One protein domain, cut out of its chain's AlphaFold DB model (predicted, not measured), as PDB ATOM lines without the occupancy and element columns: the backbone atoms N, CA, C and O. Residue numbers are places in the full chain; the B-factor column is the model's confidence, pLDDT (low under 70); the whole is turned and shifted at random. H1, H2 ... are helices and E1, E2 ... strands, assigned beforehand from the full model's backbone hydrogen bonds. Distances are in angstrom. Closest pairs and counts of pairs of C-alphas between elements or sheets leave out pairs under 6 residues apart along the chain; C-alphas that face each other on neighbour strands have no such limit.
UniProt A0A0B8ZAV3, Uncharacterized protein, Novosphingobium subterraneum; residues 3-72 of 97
ATOM      1  N   THR A   3     192.869 158.745 143.045       84.00
ATOM      2  CA  THR A   3     193.603 157.806 142.206       84.00
ATOM      3  C   THR A   3     194.502 158.584 141.247       84.00
ATOM      4  O   THR A   3     194.066 159.508 140.555       84.00
ATOM      5  N   HIS A   4     195.778 158.217 141.223       84.62
ATOM      6  CA  HIS A   4     196.819 158.872 140.442       84.62
ATOM      7  C   HIS A   4     197.485 157.878 139.496       84.62
ATOM      8  O   HIS A   4     197.642 156.705 139.816       84.62
ATOM      9  N   THR A   5     197.940 158.365 138.351       85.00
ATOM     10  CA  THR A   5     198.834 157.656 137.444       85.00
ATOM     11  C   THR A   5     200.278 157.996 137.792       85.00
ATOM     12  O   THR A   5     200.666 159.158 137.865       85.00
ATOM     13  N   VAL A   6     201.098 156.977 137.996       83.81
ATOM     14  CA  VAL A   6     202.525 157.124 138.279       83.81
ATOM     15  C   VAL A   6     203.252 157.550 137.002       83.81
ATOM     16  O   VAL A   6     203.142 156.886 135.972       83.81
ATOM     17  N   LEU A   7     204.013 158.641 137.053       81.06
ATOM     18  CA  LEU A   7     204.776 159.150 135.907       81.06
ATOM     19  C   LEU A   7     206.221 158.644 135.897       81.06
ATOM     20  O   LEU A   7     206.793 158.418 134.831       81.06
ATOM     21  N   VAL A   8     206.806 158.427 137.076       78.44
ATOM     22  CA  VAL A   8     208.178 157.928 137.242       78.44
ATOM     23  C   VAL A   8     208.239 156.836 138.296       78.44
ATOM     24  O   VAL A   8     207.415 156.797 139.206       78.44
ATOM     25  N   THR A   9     209.245 155.967 138.205       81.25
ATOM     26  CA  THR A   9     209.466 154.943 139.226       81.25
ATOM     27  C   THR A   9     209.671 155.592 140.592       81.25
ATOM     28  O   THR A   9     210.483 156.507 140.742       81.25
ATOM     29  N   MET A  10     208.942 155.120 141.597       79.31
ATOM     30  CA  MET A  10     208.980 155.696 142.937       79.31
ATOM     31  C   MET A  10     208.863 154.610 143.999       79.31
ATOM     32  O   MET A  10     208.129 153.640 143.837       79.31
ATOM     33  N   GLN A  11     209.624 154.760 145.078       79.62
ATOM     34  CA  GLN A  11     209.620 153.807 146.178       79.62
ATOM     35  C   GLN A  11     208.510 154.163 147.166       79.62
ATOM     36  O   GLN A  11     208.384 155.307 147.605       79.62
ATOM     37  N   ARG A  12     207.696 153.172 147.503       78.56
ATOM     38  CA  ARG A  12     206.654 153.253 148.516       78.56
ATOM     39  C   ARG A  12     207.263 153.218 149.922       78.56
ATOM     40  O   ARG A  12     208.370 152.709 150.105       78.56
ATOM     41  N   PRO A  13     206.518 153.674 150.943       73.31
ATOM     42  CA  PRO A  13     206.962 153.605 152.336       73.31
ATOM     43  C   PRO A  13     207.228 152.179 152.842       73.31
ATOM     44  O   PRO A  13     207.996 152.002 153.779       73.31
ATOM     45  N   ASP A  14     206.604 151.168 152.231       78.31
ATOM     46  CA  ASP A  14     206.804 149.745 152.537       78.31
ATOM     47  C   ASP A  14     208.019 149.131 151.813       78.31
ATOM     48  O   ASP A  14     208.282 147.939 151.944       78.31
ATOM     49  N   GLY A  15     208.771 149.935 151.055       74.56
ATOM     50  CA  GLY A  15     209.957 149.515 150.311       74.56
ATOM     51  C   GLY A  15     209.671 148.958 148.915       74.56
ATOM     52  O   GLY A  15     210.619 148.763 148.153       74.56
ATOM     53  N   ALA A  16     208.403 148.747 148.547       82.38
ATOM     54  CA  ALA A  16     208.021 148.307 147.207       82.38
ATOM     55  C   ALA A  16     208.099 149.458 146.188       82.38
ATOM     56  O   ALA A  16     208.071 150.630 146.549       82.38
ATOM     57  N   PHE A  17     208.183 149.143 144.897       78.69
ATOM     58  CA  PHE A  17     208.262 150.153 143.840       78.69
ATOM     59  C   PHE A  17     206.934 150.296 143.099       78.69
ATOM     60  O   PHE A  17     206.286 149.309 142.753       78.69
ATOM     61  N   TRP A  18     206.558 151.544 142.832       82.31
ATOM     62  CA  TRP A  18     205.569 151.903 141.830       82.31
ATOM     63  C   TRP A  18     206.268 152.195 140.512       82.31
ATOM     64  O   TRP A  18     207.290 152.881 140.486       82.31
ATOM     65  N   TYR A  19     205.701 151.675 139.429       81.25
ATOM     66  CA  TYR A  19     206.238 151.813 138.079       81.25
ATOM     67  C   TYR A  19     205.410 152.797 137.250       81.25
ATOM     68  O   TYR A  19     204.213 152.954 137.502       81.25
ATOM     69  N   PRO A  20     206.009 153.432 136.227       82.81
ATOM     70  CA  PRO A  20     205.292 154.336 135.341       82.81
ATOM     71  C   PRO A  20     204.032 153.693 134.749       82.81
ATOM     72  O   PRO A  20     204.035 152.514 134.395       82.81
ATOM     73  N   LYS A  21     202.977 154.497 134.588       81.38
ATOM     74  CA  LYS A  21     201.643 154.119 134.091       81.38
ATOM     75  C   LYS A  21     200.822 153.221 135.023       81.38
ATOM     76  O   LYS A  21     199.711 152.845 134.650       81.38
ATOM     77  N   GLN A  22     201.308 152.888 136.221       83.31
ATOM     78  CA  GLN A  22     200.456 152.265 137.236       83.31
ATOM     79  C   GLN A  22     199.471 153.283 137.806       83.31
ATOM     80  O   GLN A  22     199.828 154.437 138.036       83.31
ATOM     81  N   GLN A  23     198.245 152.832 138.057       87.12
ATOM     82  CA  GLN A  23     197.257 153.593 138.811       87.12
ATOM     83  C   GLN A  23     197.371 153.226 140.287       87.12
ATOM     84  O   GLN A  23     197.408 152.044 140.632       87.12
ATOM     85  N   VAL A  24     197.469 154.234 141.145       84.25
ATOM     86  CA  VAL A  24     197.678 154.072 142.582       84.25
ATOM     87  C   VAL A  24     196.787 155.031 143.351       84.25
ATOM     88  O   VAL A  24     196.637 156.195 142.977       84.25
ATOM     89  N   ASP A  25     196.218 154.562 144.455       83.12
ATOM     90  CA  ASP A  25     195.528 155.437 145.394       83.12
ATOM     91  C   ASP A  25     196.555 156.133 146.280       83.12
ATOM     92  O   ASP A  25     197.303 155.504 147.035       83.12
ATOM     93  N   TYR A  26     196.606 157.454 146.155       78.12
ATOM     94  CA  TYR A  26     197.560 158.293 146.857       78.12
ATOM     95  C   TYR A  26     196.812 159.404 147.591       78.12
ATOM     96  O   TYR A  26     196.005 160.132 147.015       78.12
ATOM     97  N   ASP A  27     197.059 159.496 148.896       76.31
ATOM     98  CA  ASP A  27     196.415 160.464 149.797       76.31
ATOM     99  C   ASP A  27     197.367 161.609 150.200       76.31
ATOM    100  O   ASP A  27     197.019 162.485 150.984       76.31
ATOM    101  N   GLY A  28     198.599 161.600 149.682       73.12
ATOM    102  CA  GLY A  28     199.598 162.623 149.977       73.12
ATOM    103  C   GLY A  28     199.457 163.881 149.115       73.12
ATOM    104  O   GLY A  28     198.549 164.024 148.297       73.12
ATOM    105  N   LYS A  29     200.393 164.821 149.285       72.12
ATOM    106  CA  LYS A  29     200.399 166.066 148.505       72.12
ATOM    107  C   LYS A  29     200.685 165.769 147.029       72.12
ATOM    108  O   LYS A  29     201.629 165.033 146.764       72.12
ATOM    109  N   PRO A  30     199.980 166.417 146.084       67.94
ATOM    110  CA  PRO A  30     200.264 166.259 144.662       67.94
ATOM    111  C   PRO A  30     201.751 166.528 144.382       67.94
ATOM    112  O   PRO A  30     202.298 167.509 144.894       67.94
ATOM    113  N   ASP A  31     202.407 165.663 143.621       75.69
ATOM    114  CA  ASP A  31     203.857 165.687 143.399       75.69
ATOM    115  C   ASP A  31     204.158 165.449 141.921       75.69
ATOM    116  O   ASP A  31     203.357 164.827 141.229       75.69
ATOM    117  N   TRP A  32     205.301 165.910 141.416       78.31
ATOM    118  CA  TRP A  32     205.647 165.789 139.993       78.31
ATOM    119  C   TRP A  32     205.762 164.334 139.511       78.31
ATOM    120  O   TRP A  32     205.742 164.076 138.310       78.31
ATOM    121  N   LYS A  33     205.867 163.378 140.439       80.00
ATOM    122  CA  LYS A  33     205.947 161.942 140.150       80.00
ATOM    123  C   LYS A  33     204.591 161.286 139.860       80.00
ATOM    124  O   LYS A  33     204.570 160.143 139.403       80.00
ATOM    125  N   LEU A  34     203.484 161.976 140.136       82.56
ATOM    126  CA  LEU A  34     202.118 161.455 140.062       82.56
ATOM    127  C   LEU A  34     201.221 162.414 139.277       82.56
ATOM    128  O   LEU A  34     201.253 163.613 139.521       82.56
ATOM    129  N   GLU A  35     200.374 161.891 138.396       84.38
ATOM    130  CA  GLU A  35     199.328 162.651 137.709       84.38
ATOM    131  C   GLU A  35     197.948 162.228 138.232       84.38
ATOM    132  O   GLU A  35     197.609 161.048 138.141       84.38
ATOM    133  N   PRO A  36     197.131 163.131 138.793       83.25
ATOM    134  CA  PRO A  36     195.782 162.778 139.231       83.25
ATOM    135  C   PRO A  36     194.870 162.468 138.032       83.25
ATOM    136  O   PRO A  36     194.992 163.084 136.972       83.25
ATOM    137  N   LEU A  37     193.935 161.527 138.206       81.62
ATOM    138  CA  LEU A  37     192.932 161.197 137.181       81.62
ATOM    139  C   LEU A  37     191.786 162.223 137.105       81.62
ATOM    140  O   LEU A  37     191.151 162.350 136.060       81.62
ATOM    141  N   ASP A  38     191.540 162.950 138.195       84.56
ATOM    142  CA  ASP A  38     190.441 163.912 138.330       84.56
ATOM    143  C   ASP A  38     190.782 165.274 137.693       84.56
ATOM    144  O   ASP A  38     191.901 165.770 137.842       84.56
ATOM    145  N   GLU A  39     189.843 165.898 136.971       79.31
ATOM    146  CA  GLU A  39     190.136 167.066 136.123       79.31
ATOM    147  C   GLU A  39     190.464 168.334 136.930       79.31
ATOM    148  O   GLU A  39     191.432 169.031 136.603       79.31
ATOM    149  N   ASP A  40     189.735 168.586 138.019       82.31
ATOM    150  CA  ASP A  40     190.004 169.693 138.944       82.31
ATOM    151  C   ASP A  40     191.371 169.536 139.626       82.31
ATOM    152  O   ASP A  40     192.184 170.466 139.669       82.31
ATOM    153  N   GLN A  41     191.684 168.322 140.087       77.19
ATOM    154  CA  GLN A  41     192.976 168.028 140.708       77.19
ATOM    155  C   GLN A  41     194.125 168.106 139.704       77.19
ATOM    156  O   GLN A  41     195.225 168.535 140.053       77.19
ATOM    157  N   ARG A  42     193.883 167.745 138.442       80.06
ATOM    158  CA  ARG A  42     194.860 167.882 137.357       80.06
ATOM    159  C   ARG A  42     195.191 169.346 137.087       80.06
ATOM    160  O   ARG A  42     196.358 169.656 136.849       80.06
ATOM    161  N   ALA A  43     194.209 170.245 137.135       81.12
ATOM    162  CA  ALA A  43     194.441 171.680 136.989       81.12
ATOM    163  C   ALA A  43     195.264 172.246 138.160       81.12
ATOM    164  O   ALA A  43     196.263 172.934 137.931       81.12
ATOM    165  N   GLU A  44     194.910 171.895 139.401       79.31
ATOM    166  CA  GLU A  44     195.656 172.300 140.602       79.31
ATOM    167  C   GLU A  44     197.093 171.750 140.598       79.31
ATOM    168  O   GLU A  44     198.056 172.470 140.883       79.31
ATOM    169  N   TRP A  45     197.257 170.484 140.212       77.12
ATOM    170  CA  TRP A  45     198.559 169.849 140.069       77.12
ATOM    171  C   TRP A  45     199.406 170.566 139.026       77.12
ATOM    172  O   TRP A  45     200.519 170.970 139.349       77.12
ATOM    173  N   LYS A  46     198.868 170.804 137.820       77.94
ATOM    174  CA  LYS A  46     199.576 171.530 136.753       77.94
ATOM    175  C   LYS A  46     200.006 172.919 137.215       77.94
ATOM    176  O   LYS A  46     201.130 173.321 136.936       77.94
ATOM    177  N   ALA A  47     199.161 173.633 137.959       76.75
ATOM    178  CA  ALA A  47     199.520 174.931 138.525       76.75
ATOM    179  C   ALA A  47     200.681 174.835 139.536       76.75
ATOM    180  O   ALA A  47     201.541 175.717 139.574       76.75
ATOM    181  N   ARG A  48     200.754 173.756 140.329       69.06
ATOM    182  CA  ARG A  48     201.852 173.510 141.283       69.06
ATOM    183  C   ARG A  48     203.137 172.976 140.644       69.06
ATOM    184  O   ARG A  48     204.213 173.272 141.167       69.06
ATOM    185  N   THR A  49     203.046 172.181 139.578       65.62
ATOM    186  CA  THR A  49     204.188 171.512 138.925       65.62
ATOM    187  C   THR A  49     204.757 172.271 137.732       65.62
ATOM    188  O   THR A  49     205.873 171.972 137.318       65.62
ATOM    189  N   ALA A  50     204.083 173.314 137.238       66.62
ATOM    190  CA  ALA A  50     204.574 174.205 136.180       66.62
ATOM    191  C   ALA A  50     205.813 175.053 136.556       66.62
ATOM    192  O   ALA A  50     206.160 175.980 135.829       66.62
ATOM    193  N   GLN A  51     206.494 174.759 137.669       62.94
ATOM    194  CA  GLN A  51     207.780 175.351 138.040       62.94
ATOM    195  C   GLN A  51     208.919 174.412 137.595       62.94
ATOM    196  O   GLN A  51     209.324 173.549 138.379       62.94
ATOM    197  N   PRO A  52     209.444 174.542 136.358       57.28
ATOM    198  CA  PRO A  52     210.444 173.621 135.798       57.28
ATOM    199  C   PRO A  52     211.725 173.540 136.641       57.28
ATOM    200  O   PRO A  52     212.330 172.481 136.776       57.28
ATOM    201  N   GLU A  53     212.071 174.636 137.308       62.78
ATOM    202  CA  GLU A  53     213.249 174.772 138.174       62.78
ATOM    203  C   GLU A  53     213.204 173.801 139.363       62.78
ATOM    204  O   GLU A  53     214.225 173.288 139.816       62.78
ATOM    205  N   ARG A  54     211.992 173.468 139.821       60.31
ATOM    206  CA  ARG A  54     211.758 172.550 140.936       60.31
ATOM    207  C   ARG A  54     212.037 171.094 140.557       60.31
ATOM    208  O   ARG A  54     212.546 170.344 141.385       60.31
ATOM    209  N   VAL A  55     211.761 170.718 139.305       56.66
ATOM    210  CA  VAL A  55     212.045 169.383 138.747       56.66
ATOM    211  C   VAL A  55     213.555 169.175 138.616       56.66
ATOM    212  O   VAL A  55     214.074 168.124 138.992       56.66
ATOM    213  N   GLU A  56     214.275 170.196 138.144       60.69
ATOM    214  CA  GLU A  56     215.738 170.191 138.045       60.69
ATOM    215  C   GLU A  56     216.400 170.117 139.434       60.69
ATOM    216  O   GLU A  56     217.315 169.316 139.652       60.69
ATOM    217  N   ASP A  57     215.910 170.902 140.399       61.66
ATOM    218  CA  ASP A  57     216.447 170.928 141.760       61.66
ATOM    219  C   ASP A  57     216.118 169.668 142.565       61.66
ATOM    220  O   ASP A  57     216.954 169.207 143.341       61.66
ATOM    221  N   GLU A  58     214.946 169.058 142.386       56.59
ATOM    222  CA  GLU A  58     214.644 167.763 143.003       56.59
ATOM    223  C   GLU A  58     215.427 166.621 142.363       56.59
ATOM    224  O   GLU A  58     215.897 165.736 143.081       56.59
ATOM    225  N   ARG A  59     215.635 166.647 141.041       55.97
ATOM    226  CA  ARG A  59     216.525 165.703 140.355       55.97
ATOM    227  C   ARG A  59     217.960 165.826 140.873       55.97
ATOM    228  O   ARG A  59     218.614 164.804 141.085       55.97
ATOM    229  N   ARG A  60     218.419 167.054 141.140       61.19
ATOM    230  CA  ARG A  60     219.725 167.342 141.751       61.19
ATOM    231  C   ARG A  60     219.794 166.900 143.219       61.19
ATOM    232  O   ARG A  60     220.780 166.286 143.608       61.19
ATOM    233  N   ARG A  61     218.763 167.164 144.032       56.69
ATOM    234  CA  ARG A  61     218.729 166.797 145.465       56.69
ATOM    235  C   ARG A  61     218.566 165.302 145.716       56.69
ATOM    236  O   ARG A  61     219.150 164.796 146.665       56.69
ATOM    237  N   ASN A  62     217.786 164.603 144.896       55.03
ATOM    238  CA  ASN A  62     217.474 163.187 145.103       55.03
ATOM    239  C   ASN A  62     218.467 162.231 144.421       55.03
ATOM    240  O   ASN A  62     218.229 161.028 144.442       55.03
ATOM    241  N   ASN A  63     219.545 162.739 143.802       50.62
ATOM    242  CA  ASN A  63     220.599 161.948 143.148       50.62
ATOM    243  C   ASN A  63     220.061 160.753 142.324       50.62
ATOM    244  O   ASN A  63     220.608 159.651 142.345       50.62
ATOM    245  N   ILE A  64     218.954 160.961 141.598       51.44
ATOM    246  CA  ILE A  64     218.236 159.891 140.878       51.44
ATOM    247  C   ILE A  64     219.080 159.361 139.698       51.44
ATOM    248  O   ILE A  64     218.822 158.276 139.185       51.44
ATOM    249  N   SER A  65     220.146 160.071 139.312       46.03
ATOM    250  CA  SER A  65     221.129 159.590 138.332       46.03
ATOM    251  C   SER A  65     221.939 158.379 138.809       46.03
ATOM    252  O   SER A  65     222.391 157.619 137.965       46.03
ATOM    253  N   GLY A  66     222.092 158.143 140.118       42.44
ATOM    254  CA  GLY A  66     222.879 157.006 140.619       42.44
ATOM    255  C   GLY A  66     222.115 155.680 140.720       42.44
ATOM    256  O   GLY A  66     222.730 154.617 140.785       42.44
ATOM    257  N   VAL A  67     220.776 155.694 140.734       45.59
ATOM    258  CA  VAL A  67     219.990 154.473 141.015       45.59
ATOM    259  C   VAL A  67     219.887 153.554 139.793       45.59
ATOM    260  O   VAL A  67     219.768 152.342 139.954       45.59
ATOM    261  N   PHE A  68     220.021 154.090 138.577       43.31
ATOM    262  CA  PHE A  68     220.094 153.261 137.368       43.31
ATOM    263  C   PHE A  68     221.497 152.692 137.098       43.31
ATOM    264  O   PHE A  68     221.583 151.636 136.486       43.31
ATOM    265  N   GLU A  69     222.573 153.310 137.602       39.66
ATOM    266  CA  GLU A  69     223.934 152.739 137.524       39.66
ATOM    267  C   GLU A  69     224.228 151.725 138.647       39.66
ATOM    268  O   GLU A  69     225.053 150.834 138.473       39.66
ATOM    269  N   THR A  70     223.520 151.785 139.784       39.88
ATOM    270  CA  THR A  70     223.804 150.901 140.938       39.88
ATOM    271  C   THR A  70     222.905 149.657 141.010       39.88
ATOM    272  O   THR A  70     223.127 148.788 141.850       39.88
ATOM    273  N   ALA A  71     221.914 149.501 140.125       42.28
ATOM    274  CA  ALA A  71     221.219 148.214 139.980       42.28
ATOM    275  C   ALA A  71     222.097 147.155 139.277       42.28
ATOM    276  O   ALA A  71     221.833 145.962 139.402       42.28
ATOM    277  N   GLU A  72     223.169 147.577 138.596       41.78
ATOM    278  CA  GLU A  72     224.134 146.686 137.940       41.78
ATOM    279  C   GLU A  72     225.258 146.210 138.889       41.78
ATOM    280  O   GLU A  72     225.984 145.274 138.566       41.78
TER     281      GLU A  72
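Overview. This is residues 3 to 72 of the 97 residues of an uncharacterized protein of Novosphingobium subterraneum (UniProt A0A0B8ZAV3). A small antiparallel sheet, ordered E2, E1, E3, sits at one end, and from E3 three helices follow one another in a wide open arc, with residues 59 to 72 sticking out. The printed part has 70 residues, in order E1, E2, E3, H1, H2, H3, class mixed. It is only just compact, close to loose, radius of gyration of the C-alphas 13.0 A, spanning 41 by 27 by 18 A.

Arrangement. Start at E1, residues 3 to 6: it forms a hairpin with E2, residues 23 to 26, N 4 and O 24 being 2.8 A apart, within hydrogen-bond range. E3, residues 34 to 36, is E1's other antiparallel neighbour, N 5 and O 35 being 2.7 A apart. H1, residues 39 to 49, only grazes the sheet; the closest C-alphas of E3 and H1, those of Pro 36 and Arg 42, are 5.5 A apart. H1 and H2, residues 52 to 61, meet only through their link. H3, residues 64 to 70, is close to H2 but not clearly touching, the closest C-alphas, Arg 59 and Ser 65, being 7.9 A apart. Every O i to N i+4 pair is within hydrogen-bond range in H1 and H2, but 1 of 3 in H3, with 1 of 4 for O i to N i+3.

Along the chain. Find C-alpha 3 at (193.603, 157.806, 142.206), where E1 begins. H1 runs 15.0 A, H2 14.4 A and H3 10.6 A, to C-alpha 70 at (223.804, 150.901, 140.938).

Size, cuts and confidence. The two C-alphas farthest apart, Asp 40 and Glu 72, are 41.2 A apart. The printed part has no cut; E1 to E2 is a long link of 16 residues. Residue 30 and residues 48 to 72 have pLDDT under 70.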